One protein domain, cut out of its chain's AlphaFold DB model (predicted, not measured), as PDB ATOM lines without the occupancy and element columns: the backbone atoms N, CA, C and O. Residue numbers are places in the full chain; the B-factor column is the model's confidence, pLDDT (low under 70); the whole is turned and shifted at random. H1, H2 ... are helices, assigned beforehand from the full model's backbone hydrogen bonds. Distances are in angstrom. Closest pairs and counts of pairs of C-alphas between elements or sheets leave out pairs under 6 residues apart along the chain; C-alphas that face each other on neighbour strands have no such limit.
ATOM      1  N   SER A   5     203.927 146.760 206.346       85.81
ATOM      2  CA  SER A   5     203.485 148.137 206.085       85.81
ATOM      3  C   SER A   5     204.638 149.045 205.650       85.81
ATOM      4  O   SER A   5     204.542 149.647 204.585       85.81
ATOM      5  N   HIS A   6     205.751 149.071 206.395       90.25
ATOM      6  CA  HIS A   6     206.946 149.845 206.019       90.25
ATOM      7  C   HIS A   6     207.471 149.465 204.639       90.25
ATOM      8  O   HIS A   6     207.723 150.335 203.812       90.25
ATOM      9  N   ARG A   7     207.605 148.161 204.363       92.12
ATOM     10  CA  ARG A   7     208.094 147.682 203.062       92.12
ATOM     11  C   ARG A   7     207.146 148.028 201.923       92.12
ATOM     12  O   ARG A   7     207.620 148.421 200.867       92.12
ATOM     13  N   GLU A   8     205.839 147.887 202.124       90.25
ATOM     14  CA  GLU A   8     204.840 148.241 201.110       90.25
ATOM     15  C   GLU A   8     204.885 149.738 200.794       90.25
ATOM     16  O   GLU A   8     205.020 150.114 199.633       90.25
ATOM     17  N   CYS A   9     204.836 150.589 201.824       92.12
ATOM     18  CA  CYS A   9     204.893 152.041 201.668       92.12
ATOM     19  C   CYS A   9     206.208 152.475 201.003       92.12
ATOM     20  O   CYS A   9     206.204 153.175 199.993       92.12
ATOM     21  N   THR A  10     207.338 151.976 201.510       94.62
ATOM     22  CA  THR A  10     208.675 152.326 201.015       94.62
ATOM     23  C   THR A  10     208.917 151.834 199.594       94.62
ATOM     24  O   THR A  10     209.584 152.515 198.823       94.62
ATOM     25  N   LYS A  11     208.361 150.681 199.207       94.19
ATOM     26  CA  LYS A  11     208.443 150.203 197.825       94.19
ATOM     27  C   LYS A  11     207.781 151.189 196.864       94.19
ATOM     28  O   LYS A  11     208.371 151.516 195.843       94.19
ATOM     29  N   VAL A  12     206.585 151.669 197.202       94.00
ATOM     30  CA  VAL A  12     205.865 152.635 196.363       94.00
ATOM     31  C   VAL A  12     206.606 153.973 196.320       94.00
ATOM     32  O   VAL A  12     206.803 154.519 195.243       94.00
ATOM     33  N   ILE A  13     207.143 154.431 197.454       93.56
ATOM     34  CA  ILE A  13     208.012 155.618 197.506       93.56
ATOM     35  C   ILE A  13     209.246 155.451 196.611       93.56
ATOM     36  O   ILE A  13     209.616 156.386 195.912       93.56
ATOM     37  N   ALA A  14     209.881 154.277 196.600       92.69
ATOM     38  CA  ALA A  14     211.029 154.013 195.738       92.69
ATOM     39  C   ALA A  14     210.662 154.145 194.250       92.69
ATOM     40  O   ALA A  14     211.420 154.752 193.497       92.69
ATOM     41  N   GLU A  15     209.488 153.645 193.849       91.62
ATOM     42  CA  GLU A  15     208.955 153.837 192.494       91.62
ATOM     43  C   GLU A  15     208.725 155.326 192.186       91.62
ATOM     44  O   GLU A  15     209.135 155.803 191.130       91.62
ATOM     45  N   ASP A  16     208.118 156.074 193.111       90.38
ATOM     46  CA  ASP A  16     207.803 157.500 192.928       90.38
ATOM     47  C   ASP A  16     209.044 158.411 192.960       90.38
ATOM     48  O   ASP A  16     209.016 159.522 192.428       90.38
ATOM     49  N   LEU A  17     210.145 157.939 193.552       87.06
ATOM     50  CA  LEU A  17     211.467 158.570 193.492       87.06
ATOM     51  C   LEU A  17     212.296 158.116 192.278       87.06
ATOM     52  O   LEU A  17     213.408 158.604 192.092       87.06
ATOM     53  N   GLY A  18     211.782 157.192 191.458       87.62
ATOM     54  CA  GLY A  18     212.484 156.674 190.282       87.62
ATOM     55  C   GLY A  18     213.685 155.777 190.604       87.62
ATOM     56  O   GLY A  18     214.604 155.686 189.794       87.62
ATOM     57  N   LEU A  19     213.705 155.131 191.775       88.12
ATOM     58  CA  LEU A  19     214.750 154.176 192.150       88.12
ATOM     59  C   LEU A  19     214.516 152.819 191.473       88.12
ATOM     60  O   LEU A  19     213.393 152.316 191.439       88.12
ATOM     61  N   ASP A  20     215.589 152.182 191.007       87.44
ATOM     62  CA  ASP A  20     215.551 150.875 190.352       87.44
ATOM     63  C   ASP A  20     216.613 149.896 190.889       87.44
ATOM     64  O   ASP A  20     217.480 150.240 191.698       87.44
ATOM     65  N   GLY A  21     216.487 148.628 190.483       87.38
ATOM     66  CA  GLY A  21     217.476 147.577 190.738       87.38
ATOM     67  C   GLY A  21     217.920 147.468 192.200       87.38
ATOM     68  O   GLY A  21     217.109 147.281 193.112       87.38
ATOM     69  N   ASP A  22     219.230 147.582 192.420       89.44
ATOM     70  CA  ASP A  22     219.852 147.438 193.738       89.44
ATOM     71  C   ASP A  22     219.465 148.558 194.716       89.44
ATOM     72  O   ASP A  22     219.428 148.326 195.928       89.44
ATOM     73  N   HIS A  23     219.080 149.739 194.222       90.62
ATOM     74  CA  HIS A  23     218.597 150.827 195.073       90.62
ATOM     75  C   HIS A  23     217.273 150.467 195.750       90.62
ATOM     76  O   HIS A  23     217.093 150.763 196.930       90.62
ATOM     77  N   VAL A  24     216.378 149.759 195.048       93.31
ATOM     78  CA  VAL A  24     215.109 149.276 195.621       93.31
ATOM     79  C   VAL A  24     215.367 148.253 196.728       93.31
ATOM     80  O   VAL A  24     214.734 148.295 197.781       93.31
ATOM     81  N   ASN A  25     216.327 147.348 196.542       93.50
ATOM     82  CA  ASN A  25     216.684 146.395 197.595       93.50
ATOM     83  C   ASN A  25     217.281 147.108 198.816       93.50
ATOM     84  O   ASN A  25     216.900 146.814 199.951       93.50
ATOM     85  N   SER A  26     218.156 148.084 198.575       94.88
ATOM     86  CA  SER A  26     218.837 148.858 199.612       94.88
ATOM     87  C   SER A  26     217.874 149.716 200.445       94.88
ATOM     88  O   SER A  26     217.909 149.651 201.676       94.88
ATOM     89  N   ILE A  27     216.940 150.442 199.816       95.12
ATOM     90  CA  ILE A  27     215.932 151.241 200.538       95.12
ATOM     91  C   ILE A  27     214.972 150.356 201.345       95.12
ATOM     92  O   ILE A  27     214.621 150.684 202.482       95.12
ATOM     93  N   LEU A  28     214.597 149.186 200.816       95.00
ATOM     94  CA  LEU A  28     213.758 148.220 201.532       95.00
ATOM     95  C   LEU A  28     214.488 147.546 202.699       95.00
ATOM     96  O   LEU A  28     213.845 147.128 203.667       95.00
ATOM     97  N   GLU A  29     215.811 147.418 202.629       93.94
ATOM     98  CA  GLU A  29     216.619 146.988 203.765       93.94
ATOM     99  C   GLU A  29     216.688 148.076 204.841       93.94
ATOM    100  O   GLU A  29     216.434 147.779 206.013       93.94
ATOM    101  N   GLY A  30     216.933 149.324 204.434       92.62
ATOM    102  CA  GLY A  30     216.974 150.486 205.321       92.62
ATOM    103  C   GLY A  30     215.663 150.711 206.074       92.62
ATOM    104  O   GLY A  30     215.675 150.905 207.284       92.62
ATOM    105  N   CYS A  31     214.508 150.571 205.413       92.88
ATOM    106  CA  CYS A  31     213.203 150.833 206.043       92.88
ATOM    107  C   CYS A  31     212.797 149.870 207.163       92.88
ATOM    108  O   CYS A  31     211.802 150.096 207.846       92.88
ATOM    109  N   VAL A  32     213.534 148.777 207.350       90.94
ATOM    110  CA  VAL A  32     213.321 147.852 208.471       90.94
ATOM    111  C   VAL A  32     214.500 147.826 209.433       90.94
ATOM    112  O   VAL A  32     214.479 147.091 210.418       90.94
ATOM    113  N   TYR A  33     215.567 148.557 209.116       89.19
ATOM    114  CA  TYR A  33     216.808 148.518 209.864       89.19
ATOM    115  C   TYR A  33     216.689 149.109 211.274       89.19
ATOM    116  O   TYR A  33     217.144 148.429 212.198       89.19
ATOM    117  N   PRO A  34     216.036 150.271 211.497       86.50
ATOM    118  CA  PRO A  34     215.908 150.834 212.845       86.50
ATOM    119  C   PRO A  34     215.249 149.858 213.836       86.50
ATOM    120  O   PRO A  34     215.698 149.690 214.971       86.50
ATOM    121  N   ASP A  35     214.269 149.092 213.360       82.44
ATOM    122  CA  ASP A  35     213.599 148.036 214.119       82.44
ATOM    123  C   ASP A  35     214.448 146.779 214.377       82.44
ATOM    124  O   ASP A  35     214.166 146.008 215.302       82.44
ATOM    125  N   LYS A  36     215.467 146.516 213.550       83.44
ATOM    126  CA  LYS A  36     216.402 145.391 213.731       83.44
ATOM    127  C   LYS A  36     217.485 145.707 214.754       83.44
ATOM    128  O   LYS A  36     217.904 144.808 215.485       83.44
ATOM    129  N   VAL A  37     217.963 146.950 214.782       76.56
ATOM    130  CA  VAL A  37     219.067 147.357 215.665       76.56
ATOM    131  C   VAL A  37     218.613 147.581 217.103       76.56
ATOM    132  O   VAL A  37     219.412 147.403 218.022       76.56
ATOM    133  N   GLY A  38     217.324 147.857 217.328       67.62
ATOM    134  CA  GLY A  38     216.739 147.901 218.669       67.62
ATOM    135  C   GLY A  38     217.506 148.854 219.592       67.62
ATOM    136  O   GLY A  38     217.676 150.017 219.259       67.62
ATOM    137  N   PHE A  39     217.988 148.368 220.741       54.03
ATOM    138  CA  PHE A  39     218.709 149.153 221.764       54.03
ATOM    139  C   PHE A  39     220.218 149.351 221.511       54.03
ATOM    140  O   PHE A  39     220.920 149.831 222.398       54.03
ATOM    141  N   LYS A  40     220.764 148.930 220.366       59.81
ATOM    142  CA  LYS A  40     222.203 149.086 220.094       59.81
ATOM    143  C   LYS A  40     222.546 150.549 219.812       59.81
ATOM    144  O   LYS A  40     221.771 151.206 219.129       59.81
ATOM    145  N   ASP A  41     223.705 151.031 220.266       61.19
ATOM    146  CA  ASP A  41     224.253 152.364 219.933       61.19
ATOM    147  C   ASP A  41     224.708 152.429 218.462       61.19
ATOM    148  O   ASP A  41     225.883 152.578 218.133       61.19
ATOM    149  N   GLU A  42     223.756 152.269 217.548       68.38
ATOM    150  CA  GLU A  42     223.959 152.420 216.117       68.38
ATOM    151  C   GLU A  42     223.364 153.750 215.650       68.38
ATOM    152  O   GLU A  42     222.272 154.162 216.062       68.38
ATOM    153  N   GLY A  43     224.123 154.448 214.802       68.94
ATOM    154  CA  GLY A  43     223.786 155.783 214.333       68.94
ATOM    155  C   GLY A  43     223.697 155.858 212.816       68.94
ATOM    156  O   GLY A  43     224.528 155.298 212.105       68.94
ATOM    157  N   LEU A  44     222.715 156.609 212.327       78.38
ATOM    158  CA  LEU A  44     222.594 157.018 210.935       78.38
ATOM    159  C   LEU A  44     223.160 158.427 210.799       78.38
ATOM    160  O   LEU A  44     222.644 159.354 211.416       78.38
ATOM    161  N   MET A  45     224.232 158.609 210.026       79.19
ATOM    162  CA  MET A  45     224.874 159.926 209.867       79.19
ATOM    163  C   MET A  45     225.223 160.598 211.214       79.19
ATOM    164  O   MET A  45     225.055 161.805 211.388       79.19
ATOM    165  N   GLY A  46     225.665 159.799 212.194       78.12
ATOM    166  CA  GLY A  46     225.974 160.259 213.555       78.12
ATOM    167  C   GLY A  46     224.753 160.528 214.448       78.12
ATOM    168  O   GLY A  46     224.930 160.994 215.571       78.12
ATOM    169  N   VAL A  47     223.537 160.229 213.981       81.00
ATOM    170  CA  VAL A  47     222.283 160.376 214.733       81.00
ATOM    171  C   VAL A  47     221.831 159.008 215.251       81.00
ATOM    172  O   VAL A  47     221.647 158.102 214.439       81.00
ATOM    173  N   PRO A  48     221.617 158.821 216.564       79.62
ATOM    174  CA  PRO A  48     221.137 157.551 217.107       79.62
ATOM    175  C   PRO A  48     219.781 157.147 216.512       79.62
ATOM    176  O   PRO A  48     218.810 157.898 216.599       79.62
ATOM    177  N   ILE A  49     219.694 155.939 215.952       73.94
ATOM    178  CA  ILE A  49     218.436 155.368 215.422       73.94
ATOM    179  C   ILE A  49     217.847 154.287 216.335       73.94
ATOM    180  O   ILE A  49     216.882 153.613 215.983       73.94
ATOM    181  N   SER A  50     218.424 154.136 217.523       67.56
ATOM    182  CA  SER A  50     218.087 153.102 218.489       67.56
ATOM    183  C   SER A  50     216.815 153.390 219.291       67.56
ATOM    184  O   SER A  50     216.333 154.526 219.392       67.56
ATOM    185  N   PHE A  51     216.260 152.324 219.864       61.09
ATOM    186  CA  PHE A  51     215.056 152.326 220.681       61.09
ATOM    187  C   PHE A  51     215.269 153.056 222.026       61.09
ATOM    188  O   PHE A  51     216.316 152.880 222.649       61.09
ATOM    189  N   PRO A  52     214.271 153.805 222.542       59.56
ATOM    190  CA  PRO A  52     212.983 154.108 221.915       59.56
ATOM    191  C   PRO A  52     213.145 155.132 220.787       59.56
ATOM    192  O   PRO A  52     213.474 156.290 221.043       59.56
ATOM    193  N   HIS A  53     212.871 154.724 219.544       61.88
ATOM    194  CA  HIS A  53     212.962 155.610 218.381       61.88
ATOM    195  C   HIS A  53     211.760 156.564 218.285       61.88
ATOM    196  O   HIS A  53     211.834 157.535 217.540       61.88
ATOM    197  N   HIS A  54     210.707 156.366 219.096       58.31
ATOM    198  CA  HIS A  54     209.569 157.289 219.259       58.31
ATOM    199  C   HIS A  54     209.825 158.446 220.250       58.31
ATOM    200  O   HIS A  54     209.001 159.354 220.366       58.31
ATOM    201  N   LYS A  55     210.939 158.423 221.001       57.38
ATOM    202  CA  LYS A  55     211.343 159.531 221.882       57.38
ATOM    203  C   LYS A  55     212.301 160.441 221.112       57.38
ATOM    204  O   LYS A  55     213.300 159.961 220.586       57.38
ATOM    205  N   GLU A  56     212.000 161.741 221.060       63.97
ATOM    206  CA  GLU A  56     212.803 162.756 220.344       63.97
ATOM    207  C   GLU A  56     212.933 162.498 218.826       63.97
ATOM    208  O   GLU A  56     213.849 162.996 218.170       63.97
ATOM    209  N   THR A  57     211.992 161.750 218.237       72.06
ATOM    210  CA  THR A  57     211.998 161.388 216.810       72.06
ATOM    211  C   THR A  57     212.067 162.609 215.900       72.06
ATOM    212  O   THR A  57     212.798 162.579 214.917       72.06
ATOM    213  N   ASN A  58     211.395 163.709 216.257       75.75
ATOM    214  CA  ASN A  58     211.416 164.948 215.472       75.75
ATOM    215  C   ASN A  58     212.828 165.535 215.384       75.75
ATOM    216  O   ASN A  58     213.282 165.892 214.303       75.75
ATOM    217  N   GLN A  59     213.562 165.563 216.500       78.19
ATOM    218  CA  GLN A  59     214.934 166.063 216.519       78.19
ATOM    219  C   GLN A  59     215.874 165.158 215.710       78.19
ATOM    220  O   GLN A  59     216.764 165.658 215.024       78.19
ATOM    221  N   ARG A  60     215.660 163.838 215.744       80.50
ATOM    222  CA  ARG A  60     216.438 162.876 214.946       80.50
ATOM    223  C   ARG A  60     216.150 163.014 213.454       80.50
ATOM    224  O   ARG A  60     217.092 163.146 212.679       80.50
ATOM    225  N   ILE A  61     214.874 163.045 213.063       84.38
ATOM    226  CA  ILE A  61     214.435 163.283 211.680       84.38
ATOM    227  C   ILE A  61     215.019 164.602 211.179       84.38
ATOM    228  O   ILE A  61     215.651 164.616 210.129       84.38
ATOM    229  N   TYR A  62     214.906 165.677 211.964       85.44
ATOM    230  CA  TYR A  62     215.492 166.980 211.648       85.44
ATOM    231  C   TYR A  62     217.000 166.878 211.377       85.44
ATOM    232  O   TYR A  62     217.493 167.370 210.363       85.44
ATOM    233  N   GLN A  63     217.755 166.230 212.271       85.94
ATOM    234  CA  GLN A  63     219.207 166.103 212.128       85.94
ATOM    235  C   GLN A  63     219.599 165.271 210.902       85.94
ATOM    236  O   GLN A  63     220.483 165.686 210.153       85.94
ATOM    237  N   ILE A  64     218.931 164.134 210.679       89.44
ATOM    238  CA  ILE A  64     219.161 163.263 209.518       89.44
ATOM    239  C   ILE A  64     218.861 164.028 208.228       89.44
ATOM    240  O   ILE A  64     219.692 164.053 207.327       89.44
ATOM    241  N   LEU A  65     217.723 164.716 208.168       89.50
ATOM    242  CA  LEU A  65     217.294 165.513 207.023       89.50
ATOM    243  C   LEU A  65     218.310 166.613 206.675       89.50
ATOM    244  O   LEU A  65     218.734 166.736 205.527       89.50
ATOM    245  N   VAL A  66     218.759 167.377 207.675       88.81
ATOM    246  CA  VAL A  66     219.785 168.413 207.492       88.81
ATOM    247  C   VAL A  66     221.118 167.807 207.039       88.81
ATOM    248  O   VAL A  66     221.816 168.401 206.215       88.81
ATOM    249  N   ASN A  67     221.498 166.636 207.557       91.12
ATOM    250  CA  ASN A  67     222.733 165.959 207.163       91.12
ATOM    251  C   ASN A  67     222.660 165.426 205.726       91.12
ATOM    252  O   ASN A  67     223.579 165.688 204.949       91.12
ATOM    253  N   MET A  68     221.552 164.788 205.341       92.25
ATOM    254  CA  MET A  68     221.300 164.356 203.966       92.25
ATOM    255  C   MET A  68     221.321 165.537 203.001       92.25
ATOM    256  O   MET A  68     222.009 165.485 201.984       92.25
ATOM    257  N   ARG A  69     220.642 166.647 203.327       91.62
ATOM    258  CA  ARG A  69     220.646 167.814 202.437       91.62
ATOM    259  C   ARG A  69     222.049 168.394 202.269       91.62
ATOM    260  O   ARG A  69     222.432 168.744 201.158       91.62
ATOM    261  N   LYS A  70     222.864 168.439 203.330       90.69
ATOM    262  CA  LYS A  70     224.276 168.853 203.224       90.69
ATOM    263  C   LYS A  70     225.097 167.949 202.307       90.69
ATOM    264  O   LYS A  70     226.003 168.464 201.662       90.69
ATOM    265  N   MET A  71     224.822 166.644 202.281       91.75
ATOM    266  CA  MET A  71     225.467 165.714 201.348       91.75
ATOM    267  C   MET A  71     225.074 166.055 199.910       91.75
ATOM    268  O   MET A  71     225.952 166.352 199.103       91.75
ATOM    269  N   VAL A  72     223.770 166.181 199.636       91.25
ATOM    270  CA  VAL A  72     223.260 166.576 198.309       91.25
ATOM    271  C   VAL A  72     223.897 167.883 197.827       91.25
ATOM    272  O   VAL A  72     224.374 167.964 196.700       91.25
ATOM    273  N   LEU A  73     223.986 168.899 198.691       90.06
ATOM    274  CA  LEU A  73     224.585 170.195 198.342       90.06
ATOM    275  C   LEU A  73     226.083 170.133 198.019       90.06
ATOM    276  O   LEU A  73     226.581 171.010 197.313       90.06
ATOM    277  N   LYS A  74     226.801 169.132 198.535       89.81
ATOM    278  CA  LYS A  74     228.217 168.886 198.221       89.81
ATOM    279  C   LYS A  74     228.411 168.048 196.956       89.81
ATOM    280  O   LYS A  74     229.550 167.858 196.544       89.81
ATOM    281  N   GLY A  75     227.326 167.556 196.356       87.38
ATOM    282  CA  GLY A  75     227.375 166.553 195.295       87.38
ATOM    283  C   GLY A  75     227.655 165.140 195.816       87.38
ATOM    284  O   GLY A  75     227.895 164.239 195.016       87.38
ATOM    285  N   ASP A  76     227.613 164.934 197.136       87.12
ATOM    286  CA  ASP A  76     227.683 163.603 197.723       87.12
ATOM    287  C   ASP A  76     226.321 162.919 197.515       87.12
ATOM    288  O   ASP A  76     225.266 163.484 197.822       87.12
ATOM    289  N   GLY A  77     226.323 161.690 196.997       83.50
ATOM    290  CA  GLY A  77     225.099 160.897 196.880       83.50
ATOM    291  C   GLY A  77     224.555 160.512 198.259       83.50
ATOM    292  O   GLY A  77     225.322 160.165 199.155       83.50
ATOM    293  N   VAL A  78     223.231 160.533 198.424       88.00
ATOM    294  CA  VAL A  78     222.564 159.958 199.603       88.00
ATOM    295  C   VAL A  78     222.257 158.497 199.306       88.00
ATOM    296  O   VAL A  78     221.687 158.188 198.257       88.00
ATOM    297  N   SER A  79     222.630 157.583 200.203       91.69
ATOM    298  CA  SER A  79     222.394 156.164 199.942       91.69
ATOM    299  C   SER A  79     220.907 155.816 200.043       91.69
ATOM    300  O   SER A  79     220.177 156.307 200.909       91.69
ATOM    301  N   ALA A  80     220.459 154.899 199.184       93.31
ATOM    302  CA  ALA A  80     219.101 154.366 199.230       93.31
ATOM    303  C   ALA A  80     218.780 153.730 200.597       93.31
ATOM    304  O   ALA A  80     217.677 153.893 201.111       93.31
ATOM    305  N   PHE A  81     219.759 153.081 201.233       93.81
ATOM    306  CA  PHE A  81     219.631 152.559 202.592       93.81
ATOM    307  C   PHE A  81     219.305 153.655 203.618       93.81
ATOM    308  O   PHE A  81     218.363 153.508 204.395       93.81
ATOM    309  N   GLU A  82     220.043 154.769 203.613       92.56
ATOM    310  CA  GLU A  82     219.804 155.872 204.548       92.56
ATOM    311  C   GLU A  82     218.437 156.521 204.317       92.56
ATOM    312  O   GLU A  82     217.732 156.813 205.287       92.56
ATOM    313  N   ILE A  83     218.030 156.676 203.052       93.81
ATOM    314  CA  ILE A  83     216.678 157.118 202.678       93.81
ATOM    315  C   ILE A  83     215.629 156.177 203.286       93.81
ATOM    316  O   ILE A  83     214.646 156.639 203.864       93.81
ATOM    317  N   GLY A  84     215.859 154.863 203.218       94.25
ATOM    318  CA  GLY A  84     214.983 153.856 203.812       94.25
ATOM    319  C   GLY A  84     214.863 154.010 205.329       94.25
ATOM    320  O   GLY A  84     213.757 153.986 205.864       94.25
ATOM    321  N   CYS A  85     215.980 154.229 206.025       91.88
ATOM    322  CA  CYS A  85     215.978 154.477 207.467       91.88
ATOM    323  C   CYS A  85     215.189 155.744 207.840       91.88
ATOM    324  O   CYS A  85     214.434 155.725 208.809       91.88
ATOM    325  N   LEU A  86     215.324 156.833 207.073       91.25
ATOM    326  CA  LEU A  86     214.541 158.052 207.294       91.25
ATOM    327  C   LEU A  86     213.044 157.814 207.040       91.25
ATOM    328  O   LEU A  86     212.214 158.239 207.843       91.25
ATOM    329  N   ALA A  87     212.703 157.086 205.973       92.31
ATOM    330  CA  ALA A  87     211.325 156.722 205.654       92.31
ATOM    331  C   ALA A  87     210.658 155.949 206.800       92.31
ATOM    332  O   ALA A  87     209.525 156.248 207.160       92.31
ATOM    333  N   HIS A  88     211.374 155.008 207.421       90.38
ATOM    334  CA  HIS A  88     210.887 154.288 208.597       90.38
ATOM    335  C   HIS A  88     210.519 155.234 209.747       90.38
ATOM    336  O   HIS A  88     209.403 155.173 210.253       90.38
ATOM    337  N   LEU A  89     211.426 156.150 210.113       86.62
ATOM    338  CA  LEU A  89     211.207 157.078 211.227       86.62
ATOM    339  C   LEU A  89     209.995 157.992 211.005       86.62
ATOM    340  O   LEU A  89     209.291 158.300 211.962       86.62
ATOM    341  N   ILE A  90     209.754 158.425 209.766       87.25
ATOM    342  CA  ILE A  90     208.579 159.236 209.411       87.25
ATOM    343  C   ILE A  90     207.307 158.381 209.495       87.25
ATOM    344  O   ILE A  90     206.343 158.763 210.151       87.25
ATOM    345  N   GLN A  91     207.328 157.184 208.902       87.75
ATOM    346  CA  GLN A  91     206.190 156.258 208.878       87.75
ATOM    347  C   GLN A  91     205.761 155.790 210.278       87.75
ATOM    348  O   GLN A  91     204.576 155.571 210.511       87.75
ATOM    349  N   ASP A  92     206.684 155.659 211.226       81.75
ATOM    350  CA  ASP A  92     206.348 155.299 212.607       81.75
ATOM    351  C   ASP A  92     205.518 156.368 213.321       81.75
ATOM    352  O   ASP A  92     204.736 156.054 214.223       81.75
ATOM    353  N   ARG A  93     205.674 157.640 212.935       76.12
ATOM    354  CA  ARG A  93     205.035 158.775 213.618       76.12
ATOM    355  C   ARG A  93     203.542 158.878 213.339       76.12
ATOM    356  O   ARG A  93     202.811 159.367 214.197       76.12
ATOM    357  N   VAL A  94     203.081 158.332 212.216       74.81
ATOM    358  CA  VAL A  94     201.650 158.227 211.892       74.81
ATOM    359  C   VAL A  94     200.976 157.021 212.545       74.81
ATOM    360  O   VAL A  94     199.843 156.678 212.210       74.81
ATOM    361  N   THR A  95     201.651 156.349 213.479       74.00
ATOM    362  CA  THR A  95     201.099 155.210 214.216       74.00
ATOM    363  C   THR A  95     201.129 155.449 215.721       74.00
ATOM    364  O   THR A  95     201.791 156.359 216.222       74.00
ATOM    365  N   PHE A  96     200.359 154.655 216.467       75.88
ATOM    366  CA  PHE A  96     200.364 154.750 217.920       75.88
ATOM    367  C   PHE A  96     201.760 154.495 218.508       75.88
ATOM    368  O   PHE A  96     202.508 153.667 217.990       75.88
ATOM    369  N   PRO A  97     202.095 155.108 219.657       72.88
ATOM    370  CA  PRO A  97     203.225 154.655 220.454       72.88
ATOM    371  C   PRO A  97     203.053 153.182 220.837       72.88
ATOM    372  O   PRO A  97     201.946 152.760 221.169       72.88
ATOM    373  N   HIS A  98     204.151 152.426 220.900       71.81
ATOM    374  CA  HIS A  98     204.117 151.001 221.259       71.81
ATOM    375  C   HIS A  98     203.401 150.699 222.593       71.81
ATOM    376  O   HIS A  98     202.809 149.639 222.757       71.81
ATOM    377  N   ALA A  99     203.423 151.633 223.550       73.94
ATOM    378  CA  ALA A  99     202.753 151.478 224.843       73.94
ATOM    379  C   ALA A  99     201.220 151.658 224.786       73.94
ATOM    380  O   ALA A  99     200.547 151.473 225.801       73.94
ATOM    381  N   HIS A 100     200.661 152.068 223.644       80.25
ATOM    382  CA  HIS A 100     199.229 152.295 223.499       80.25
ATOM    383  C   HIS A 100     198.477 150.956 223.390       80.25
ATOM    384  O   HIS A 100     198.861 150.114 222.579       80.25
ATOM    385  N   PRO A 101     197.369 150.751 224.124       83.88
ATOM    386  CA  PRO A 101     196.659 149.468 224.146       83.88
ATOM    387  C   PRO A 101     196.108 149.031 222.777       83.88
ATOM    388  O   PRO A 101     196.021 147.837 222.518       83.88
ATOM    389  N   ASN A 102     195.802 149.977 221.881       83.88
ATOM    390  CA  ASN A 102     195.322 149.674 220.522       83.88
ATOM    391  C   ASN A 102     196.450 149.510 219.484       83.88
ATOM    392  O   ASN A 102     196.155 149.381 218.298       83.88
ATOM    393  N   PHE A 103     197.727 149.568 219.885       83.25
ATOM    394  CA  PHE A 103     198.860 149.562 218.951       83.25
ATOM    395  C   PHE A 103     198.833 148.351 218.010       83.25
ATOM    396  O   PHE A 103     198.859 148.523 216.793       83.25
ATOM    397  N   ASP A 104     198.725 147.140 218.559       85.12
ATOM    398  CA  ASP A 104     198.790 145.907 217.768       85.12
ATOM    399  C   ASP A 104     197.614 145.787 216.788       85.12
ATOM    400  O   ASP A 104     197.807 145.465 215.612       85.12
ATOM    401  N   ASP A 105     196.394 146.093 217.237       87.38
ATOM    402  CA  ASP A 105     195.196 146.048 216.392       87.38
ATOM    403  C   ASP A 105     195.261 147.081 215.263       87.38
ATOM    404  O   ASP A 105     194.956 146.765 214.107       87.38
ATOM    405  N   PHE A 106     195.736 148.289 215.571       87.25
ATOM    406  CA  PHE A 106     195.924 149.347 214.586       87.25
ATOM    407  C   PHE A 106     196.984 148.973 213.545       87.25
ATOM    408  O   PHE A 106     196.715 149.032 212.344       87.25
ATOM    409  N   GLN A 107     198.157 148.498 213.979       85.00
ATOM    410  CA  GLN A 107     199.233 148.038 213.091       85.00
ATOM    411  C   GLN A 107     198.769 146.891 212.181       85.00
ATOM    412  O   GLN A 107     199.067 146.867 210.981       85.00
ATOM    413  N   ASN A 108     197.975 145.961 212.718       88.00
ATOM    414  CA  ASN A 108     197.359 144.890 211.937       88.00
ATOM    415  C   ASN A 108     196.340 145.419 210.916       88.00
ATOM    416  O   ASN A 108     196.223 144.855 209.825       88.00
ATOM    417  N   GLY A 109     195.612 146.489 211.248       88.00
ATOM    418  CA  GLY A 109     194.762 147.233 210.319       88.00
ATOM    419  C   GLY A 109     195.572 147.838 209.172       88.00
ATOM    420  O   GLY A 109     195.308 147.528 208.009       88.00
ATOM    421  N   VAL A 110     196.620 148.603 209.495       87.25
ATOM    422  CA  VAL A 110     197.502 149.264 208.516       87.25
ATOM    423  C   VAL A 110     198.132 148.234 207.569       87.25
ATOM    424  O   VAL A 110     198.153 148.426 206.355       87.25
ATOM    425  N   ALA A 111     198.576 147.082 208.084       87.31
ATOM    426  CA  ALA A 111     199.200 146.021 207.284       87.31
ATOM    427  C   ALA A 111     198.265 145.373 206.233       87.31
ATOM    428  O   ALA A 111     198.737 144.727 205.277       87.31
ATOM    429  N   LYS A 112     196.942 145.511 206.397       89.81
ATOM    430  CA  LYS A 112     195.932 145.054 205.425       89.81
ATOM    431  C   LYS A 112     195.695 146.080 204.316       89.81
ATOM    432  O   LYS A 112     195.324 145.678 203.213       89.81
ATOM    433  N   CYS A 113     195.945 147.359 204.580       89.44
ATOM    434  CA  CYS A 113     195.799 148.447 203.620       89.44
ATOM    435  C   CYS A 113     196.921 148.440 202.563       89.44
ATOM    436  O   CYS A 113     197.940 147.752 202.688       89.44
ATOM    437  N   ARG A 114     196.709 149.179 201.472       91.75
ATOM    438  CA  ARG A 114     197.644 149.332 200.347       91.75
ATOM    439  C   ARG A 114     197.635 150.776 199.872       91.75
ATOM    440  O   ARG A 114     196.588 151.421 199.945       91.75
ATOM    441  N   ILE A 115     198.770 151.247 199.359       92.75
ATOM    442  CA  ILE A 115     198.848 152.564 198.720       92.75
ATOM    443  C   ILE A 115     197.992 152.542 197.452       92.75
ATOM    444  O   ILE A 115     198.134 151.657 196.609       92.75
ATOM    445  N   LYS A 116     197.063 153.491 197.337       93.62
ATOM    446  CA  LYS A 116     196.137 153.589 196.200       93.62
ATOM    447  C   LYS A 116     196.711 154.536 195.147       93.62
ATOM    448  O   LYS A 116     197.230 155.586 195.509       93.62
ATOM    449  N   SER A 117     196.540 154.228 193.858       90.75
ATOM    450  CA  SER A 117     197.034 155.075 192.753       90.75
ATOM    451  C   SER A 117     196.572 156.529 192.866       90.75
ATOM    452  O   SER A 117     197.385 157.434 192.745       90.75
ATOM    453  N   LYS A 118     195.309 156.747 193.256       92.50
ATOM    454  CA  LYS A 118     194.760 158.093 193.484       92.50
ATOM    455  C   LYS A 118     195.554 158.932 194.495       92.50
ATOM    456  O   LYS A 118     195.555 160.140 194.375       92.50
ATOM    457  N   TRP A 119     196.210 158.313 195.484       91.56
ATOM    458  CA  TRP A 119     197.036 159.034 196.465       91.56
ATOM    459  C   TRP A 119     198.397 159.429 195.894       91.56
ATOM    460  O   TRP A 119     198.990 160.394 196.359       91.56
ATOM    461  N   ARG A 120     198.895 158.670 194.909       89.06
ATOM    462  CA  ARG A 120     200.146 158.954 194.191       89.06
ATOM    463  C   ARG A 120     199.970 160.093 193.186       89.06
ATOM    464  O   ARG A 120     200.923 160.800 192.897       89.06
ATOM    465  N   GLU A 121     198.751 160.254 192.676       85.94
ATOM    466  CA  GLU A 121     198.344 161.333 191.767       85.94
ATOM    467  C   GLU A 121     198.042 162.655 192.495       85.94
ATOM    468  O   GLU A 121     197.908 163.689 191.842       85.94
ATOM    469  N   GLU A 122     197.913 162.642 193.827       85.00
ATOM    470  CA  GLU A 122     197.754 163.869 194.611       85.00
ATOM    471  C   GLU A 122     199.048 164.690 194.554       85.00
ATOM    472  O   GLU A 122     200.140 164.168 194.783       85.00
ATOM    473  N   ASP A 123     198.919 165.982 194.244       73.50
ATOM    474  CA  ASP A 123     200.062 166.885 194.158       73.50
ATOM    475  C   ASP A 123     200.688 167.063 195.546       73.50
ATOM    476  O   ASP A 123     200.050 167.550 196.483       73.50
ATOM    477  N   VAL A 124     201.937 166.621 195.684       68.69
ATOM    478  CA  VAL A 124     202.733 166.816 196.894       68.69
ATOM    479  C   VAL A 124     203.636 168.008 196.617       68.69
ATOM    480  O   VAL A 124     204.526 167.882 195.767       68.69
ATOM    481  N   PRO A 125     203.426 169.152 197.295       67.81
ATOM    482  CA  PRO A 125     204.165 170.362 196.986       67.81
ATOM    483  C   PRO A 125     205.660 170.110 197.153       67.81
ATOM    484  O   PRO A 125     206.102 169.451 198.094       67.81
ATOM    485  N   VAL A 126     206.460 170.659 196.246       61.75
ATOM    486  CA  VAL A 126     207.904 170.714 196.456       61.75
ATOM    487  C   VAL A 126     208.148 171.733 197.561       61.75
ATOM    488  O   VAL A 126     207.947 172.933 197.370       61.75
ATOM    489  N   LEU A 127     208.528 171.250 198.743       67.88
ATOM    490  CA  LEU A 127     208.909 172.123 199.842       67.88
ATOM    491  C   LEU A 127     210.407 172.404 199.804       67.88
ATOM    492  O   LEU A 127     211.249 171.533 199.580       67.88
ATOM    493  N   ASP A 128     210.710 173.671 200.029       74.12
ATOM    494  CA  ASP A 128     212.035 174.200 200.283       74.12
ATOM    495  C   ASP A 128     212.371 173.991 201.781       74.12
ATOM    496  O   ASP A 128     211.815 173.102 202.431       74.12
ATOM    497  N   ALA A 129     213.242 174.803 202.381       81.75
ATOM    498  CA  ALA A 129     213.531 174.675 203.814       81.75
ATOM    499  C   ALA A 129     212.308 174.852 204.751       81.75
ATOM    500  O   ALA A 129     212.439 174.548 205.935       81.75
ATOM    501  N   ARG A 130     211.124 175.269 204.260       80.88
ATOM    502  CA  ARG A 130     209.857 175.277 205.028       80.88
ATOM    503  C   ARG A 130     209.498 173.937 205.641       80.88
ATOM    504  O   ARG A 130     208.844 173.920 206.679       80.88
ATOM    505  N   VAL A 131     209.942 172.831 205.040       80.81
ATOM    506  CA  VAL A 131     209.705 171.501 205.611       80.81
ATOM    507  C   VAL A 131     210.158 171.448 207.071       80.81
ATOM    508  O   VAL A 131     209.479 170.841 207.883       80.81
ATOM    509  N   LEU A 132     211.240 172.156 207.430       80.38
ATOM    510  CA  LEU A 132     211.769 172.220 208.794       80.38
ATOM    511  C   LEU A 132     210.806 172.867 209.792       80.38
ATOM    512  O   LEU A 132     210.766 172.435 210.941       80.38
ATOM    513  N   ASP A 133     210.049 173.873 209.356       77.06
ATOM    514  CA  ASP A 133     209.057 174.568 210.182       77.06
ATOM    515  C   ASP A 133     207.783 173.723 210.342       77.06
ATOM    516  O   ASP A 133     207.053 173.847 211.325       77.06
ATOM    517  N   GLU A 134     207.523 172.844 209.375       73.69
ATOM    518  CA  GLU A 134     206.342 171.985 209.334       73.69
ATOM    519  C   GLU A 134     206.596 170.579 209.887       73.69
ATOM    520  O   GLU A 134     205.630 169.857 210.122       73.69
ATOM    521  N   LEU A 135     207.852 170.193 210.153       72.19
ATOM    522  CA  LEU A 135     208.215 168.852 210.630       72.19
ATOM    523  C   LEU A 135     207.388 168.419 211.848       72.19
ATOM    524  O   LEU A 135     206.975 167.268 211.919       72.19
ATOM    525  N   ASP A 136     207.102 169.317 212.793       67.75
ATOM    526  CA  ASP A 136     206.291 168.963 213.964       67.75
ATOM    527  C   ASP A 136     204.824 168.661 213.594       67.75
ATOM    528  O   ASP A 136     204.229 167.742 214.157       67.75
ATOM    529  N   ASN A 137     204.260 169.367 212.608       63.06
ATOM    530  CA  ASN A 137     202.884 169.171 212.132       63.06
ATOM    531  C   ASN A 137     202.757 167.955 211.202       63.06
ATOM    532  O   ASN A 137     201.783 167.213 211.306       63.06
ATOM    533  N   ILE A 138     203.764 167.738 210.349       62.78
ATOM    534  CA  ILE A 138     203.912 166.612 209.409       62.78
ATOM    535  C   ILE A 138     204.127 165.282 210.153       62.78
ATOM    536  O   ILE A 138     204.181 164.236 209.541       62.78
ATOM    537  N   LEU A 139     204.318 165.279 211.475       60.47
ATOM    538  CA  LEU A 139     204.666 164.067 212.231       60.47
ATOM    539  C   LEU A 139     203.721 163.821 213.416       60.47
ATOM    540  O   LEU A 139     204.118 163.221 214.422       60.47
ATOM    541  N   THR A 140     202.480 164.312 213.321       64.38
ATOM    542  CA  THR A 140     201.446 164.152 214.356       64.38
ATOM    543  C   THR A 140     200.452 163.056 213.964       64.38
ATOM    544  O   THR A 140     199.918 163.059 212.861       64.38
ATOM    545  N   LEU A 141     200.156 162.127 214.884       66.75
ATOM    546  CA  LEU A 141     199.119 161.108 214.688       66.75
ATOM    547  C   LEU A 141     197.735 161.774 214.605       66.75
ATOM    548  O   LEU A 141     197.111 162.041 215.632       66.75
ATOM    549  N   ASN A 142     197.248 162.021 213.390       63.03
ATOM    550  CA  ASN A 142     195.969 162.700 213.170       63.03
ATOM    551  C   ASN A 142     194.773 161.734 213.085       63.03
ATOM    552  O   ASN A 142     193.632 162.163 213.247       63.03
ATOM    553  N   ASN A 143     195.010 160.431 212.859       71.12
ATOM    554  CA  ASN A 143     193.950 159.436 212.625       71.12
ATOM    555  C   ASN A 143     194.140 158.145 213.430       71.12
ATOM    556  O   ASN A 143     194.360 157.079 212.853       71.12
ATOM    557  N   PRO A 144     194.025 158.222 214.765       75.31
ATOM    558  CA  PRO A 144     194.220 157.075 215.652       75.31
ATOM    559  C   PRO A 144     193.245 155.912 215.392       75.31
ATOM    560  O   PRO A 144     193.551 154.774 215.729       75.31
ATOM    561  N   ASP A 145     192.098 156.169 214.758       83.00
ATOM    562  CA  ASP A 145     191.042 155.168 214.549       83.00
ATOM    563  C   ASP A 145     190.855 154.754 213.075       83.00
ATOM    564  O   ASP A 145     190.005 153.916 212.774       83.00
ATOM    565  N   ASP A 146     191.645 155.310 212.145       88.19
ATOM    566  CA  ASP A 146     191.557 155.007 210.707       88.19
ATOM    567  C   ASP A 146     192.919 154.550 210.151       88.19
ATOM    568  O   ASP A 146     193.736 155.371 209.717       88.19
ATOM    569  N   PRO A 147     193.166 153.225 210.121       88.25
ATOM    570  CA  PRO A 147     194.404 152.660 209.597       88.25
ATOM    571  C   PRO A 147     194.680 152.990 208.123       88.25
ATOM    572  O   PRO A 147     195.840 153.051 207.713       88.25
ATOM    573  N   GLU A 148     193.641 153.183 207.301       90.69
ATOM    574  CA  GLU A 148     193.825 153.519 205.888       90.69
ATOM    575  C   GLU A 148     194.294 154.968 205.744       90.69
ATOM    576  O   GLU A 148     195.232 155.245 204.991       90.69
ATOM    577  N   LYS A 149     193.667 155.885 206.487       88.50
ATOM    578  CA  LYS A 149     194.035 157.299 206.464       88.50
ATOM    579  C   LYS A 149     195.416 157.541 207.071       88.50
ATOM    580  O   LYS A 149     196.188 158.293 206.488       88.50
ATOM    581  N   ALA A 150     195.772 156.838 208.145       86.81
ATOM    582  CA  ALA A 150     197.124 156.886 208.696       86.81
ATOM    583  C   ALA A 150     198.185 156.369 207.710       86.81
ATOM    584  O   ALA A 150     199.233 156.989 207.554       86.81
ATOM    585  N   LEU A 151     197.904 155.279 206.978       89.44
ATOM    586  CA  LEU A 151     198.803 154.810 205.915       89.44
ATOM    587  C   LEU A 151     198.972 155.861 204.810       89.44
ATOM    588  O   LEU A 151     200.083 156.057 204.320       89.44
ATOM    589  N   LYS A 152     197.874 156.515 204.405       89.88
ATOM    590  CA  LYS A 152     197.904 157.586 203.402       89.88
ATOM    591  C   LYS A 152     198.788 158.746 203.866       89.88
ATOM    592  O   LYS A 152     199.649 159.168 203.100       89.88
ATOM    593  N   GLU A 153     198.588 159.229 205.089       86.62
ATOM    594  CA  GLU A 153     199.376 160.325 205.667       86.62
ATOM    595  C   GLU A 153     200.856 159.955 205.737       86.62
ATOM    596  O   GLU A 153     201.672 160.644 205.136       86.62
ATOM    597  N   GLY A 154     201.196 158.791 206.302       87.81
ATOM    598  CA  GLY A 154     202.592 158.356 206.387       87.81
ATOM    599  C   GLY A 154     203.268 158.247 205.022       87.81
ATOM    600  O   GLY A 154     204.443 158.580 204.885       87.81
ATOM    601  N   TYR A 155     202.537 157.823 203.989       91.00
ATOM    602  CA  TYR A 155     203.033 157.829 202.613       91.00
ATOM    603  C   TYR A 155     203.268 159.255 202.083       91.00
ATOM    604  O   TYR A 155     204.357 159.542 201.584       91.00
ATOM    605  N   GLN A 156     202.284 160.152 202.205       88.88
ATOM    606  CA  GLN A 156     202.366 161.516 201.667       88.88
ATOM    607  C   GLN A 156     203.426 162.358 202.380       88.88
ATOM    608  O   GLN A 156     204.204 163.045 201.721       88.88
ATOM    609  N   GLU A 157     203.505 162.261 203.703       87.81
ATOM    610  CA  GLU A 157     204.485 162.960 204.534       87.81
ATOM    611  C   GLU A 157     205.901 162.460 204.255       87.81
ATOM    612  O   GLU A 157     206.822 163.259 204.076       87.81
ATOM    613  N   THR A 158     206.084 161.141 204.113       90.44
ATOM    614  CA  THR A 158     207.390 160.598 203.727       90.44
ATOM    615  C   THR A 158     207.795 161.087 202.339       90.44
ATOM    616  O   THR A 158     208.930 161.524 202.154       90.44
ATOM    617  N   LEU A 159     206.884 161.056 201.362       89.69
ATOM    618  CA  LEU A 159     207.180 161.516 200.006       89.69
ATOM    619  C   LEU A 159     207.523 163.013 199.978       89.69
ATOM    620  O   LEU A 159     208.488 163.401 199.320       89.69
ATOM    621  N   LEU A 160     206.776 163.833 200.719       87.69
ATOM    622  CA  LEU A 160     207.004 165.271 200.876       87.69
ATOM    623  C   LEU A 160     208.407 165.558 201.419       87.69
ATOM    624  O   LEU A 160     209.185 166.298 200.811       87.69
ATOM    625  N   VAL A 161     208.749 164.920 202.539       88.50
ATOM    626  CA  VAL A 161     210.037 165.097 203.207       88.50
ATOM    627  C   VAL A 161     211.183 164.632 202.308       88.50
ATOM    628  O   VAL A 161     212.155 165.365 202.129       88.50
ATOM    629  N   LEU A 162     211.075 163.459 201.682       89.50
ATOM    630  CA  LEU A 162     212.142 162.938 200.825       89.50
ATOM    631  C   LEU A 162     212.336 163.775 199.556       89.50
ATOM    632  O   LEU A 162     213.478 164.076 199.207       89.50
ATOM    633  N   LYS A 163     211.256 164.226 198.903       86.50
ATOM    634  CA  LYS A 163     211.347 165.151 197.760       86.50
ATOM    635  C   LYS A 163     212.027 166.461 198.152       86.50
ATOM    636  O   LYS A 163     212.877 166.940 197.406       86.50
ATOM    637  N   SER A 164     211.725 167.001 199.336       85.62
ATOM    638  CA  SER A 164     212.369 168.229 199.823       85.62
ATOM    639  C   SER A 164     213.895 168.077 199.948       85.62
ATOM    640  O   SER A 164     214.640 169.017 199.679       85.62
ATOM    641  N   VAL A 165     214.387 166.888 200.305       87.75
ATOM    642  CA  VAL A 165     215.823 166.626 200.489       87.75
ATOM    643  C   VAL A 165     216.525 166.314 199.173       87.75
ATOM    644  O   VAL A 165     217.644 166.784 198.962       87.75
ATOM    645  N   LEU A 166     215.885 165.527 198.305       86.50
ATOM    646  CA  LEU A 166     216.481 164.959 197.091       86.50
ATOM    647  C   LEU A 166     216.285 165.818 195.833       86.50
ATOM    648  O   LEU A 166     216.788 165.460 194.772       86.50
ATOM    649  N   GLN A 167     215.572 166.942 195.932       85.69
ATOM    650  CA  GLN A 167     215.438 167.897 194.829       85.69
ATOM    651  C   GLN A 167     216.782 168.497 194.391       85.69
ATOM    652  O   GLN A 167     217.783 168.403 195.109       85.69
TER     653      GLN A 167
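What this domain is: This is residues 5 to 167 of the 286 residues of an uncharacterized protein of Methanohalobium evestigatum (strain ATCC BAA-1072 / DSM 3721 / NBRC 107634 / OCM 161 / Z-7303) (UniProt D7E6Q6). Start from the longest helix, H9, which crosses H5 in the middle of a bundle; H1 and H2 pack on one side of H5, H4 on the other, and H6 stands across the end where H9 begins. The bundle of H1, H2, H4, H5 and H9 is up and down, each running against the one before, with mostly crossed packing. The printed part has 163 residues with nine helices, H1 to H9, and no named strand: all helix. It is compact and rounded, with a radius of gyration of the C-alphas of 14.8 A and spans of 44 by 39 by 33 A.

Where its parts are: Find C-alpha 147 at (194.404, 152.660, 209.597); there H9, residues 147 to 166, begins, and it runs 28.2 A to C-alpha 166 at (216.481, 164.959, 197.091). H5 is residues 80 to 93, 20.6 A; H4, 57 to 74, 25.8 A; H1, 5 to 16, 16.7 A; H2, 21 to 30, 14.9 A. Look for shorter helices at 33 to 37 (H3), 103 to 110 (H6), 117 to 120 (H7) and 131 to 134 (H8).

How they stand to each other: H5 is the hub, touching H1, H2, H3, H4 and H9. H9 touches it opposite ways at a steep tilt of 41 degrees, C-alphas 91 and 154 closest at 4.9 A. H4 and H5 form a hairpin, C-alphas 61 and 86 closest at 6.8 A. H6 touches H9 about perpendicular at 78 degrees, C-alphas 110 and 147 closest at 4.7 A. H7 and H8 are each close to H9 but not clearly touching. O i to N i+4 pairs are all within hydrogen-bond range in H1, H3, H4, H6 and H9, with 5 of 6 in H2 and 9 of 10 in H5; H7 and H8 are too short for such pairs.

The domain as a whole: The farthest C-alphas, 75 and 101, are 45.5 A apart. The printed part has no cut; the links H3 to H4 and H8 to H9 are long. Check pLDDT under 70 at residues 38 to 43, 50 to 56, 124 to 127 and 136 to 142.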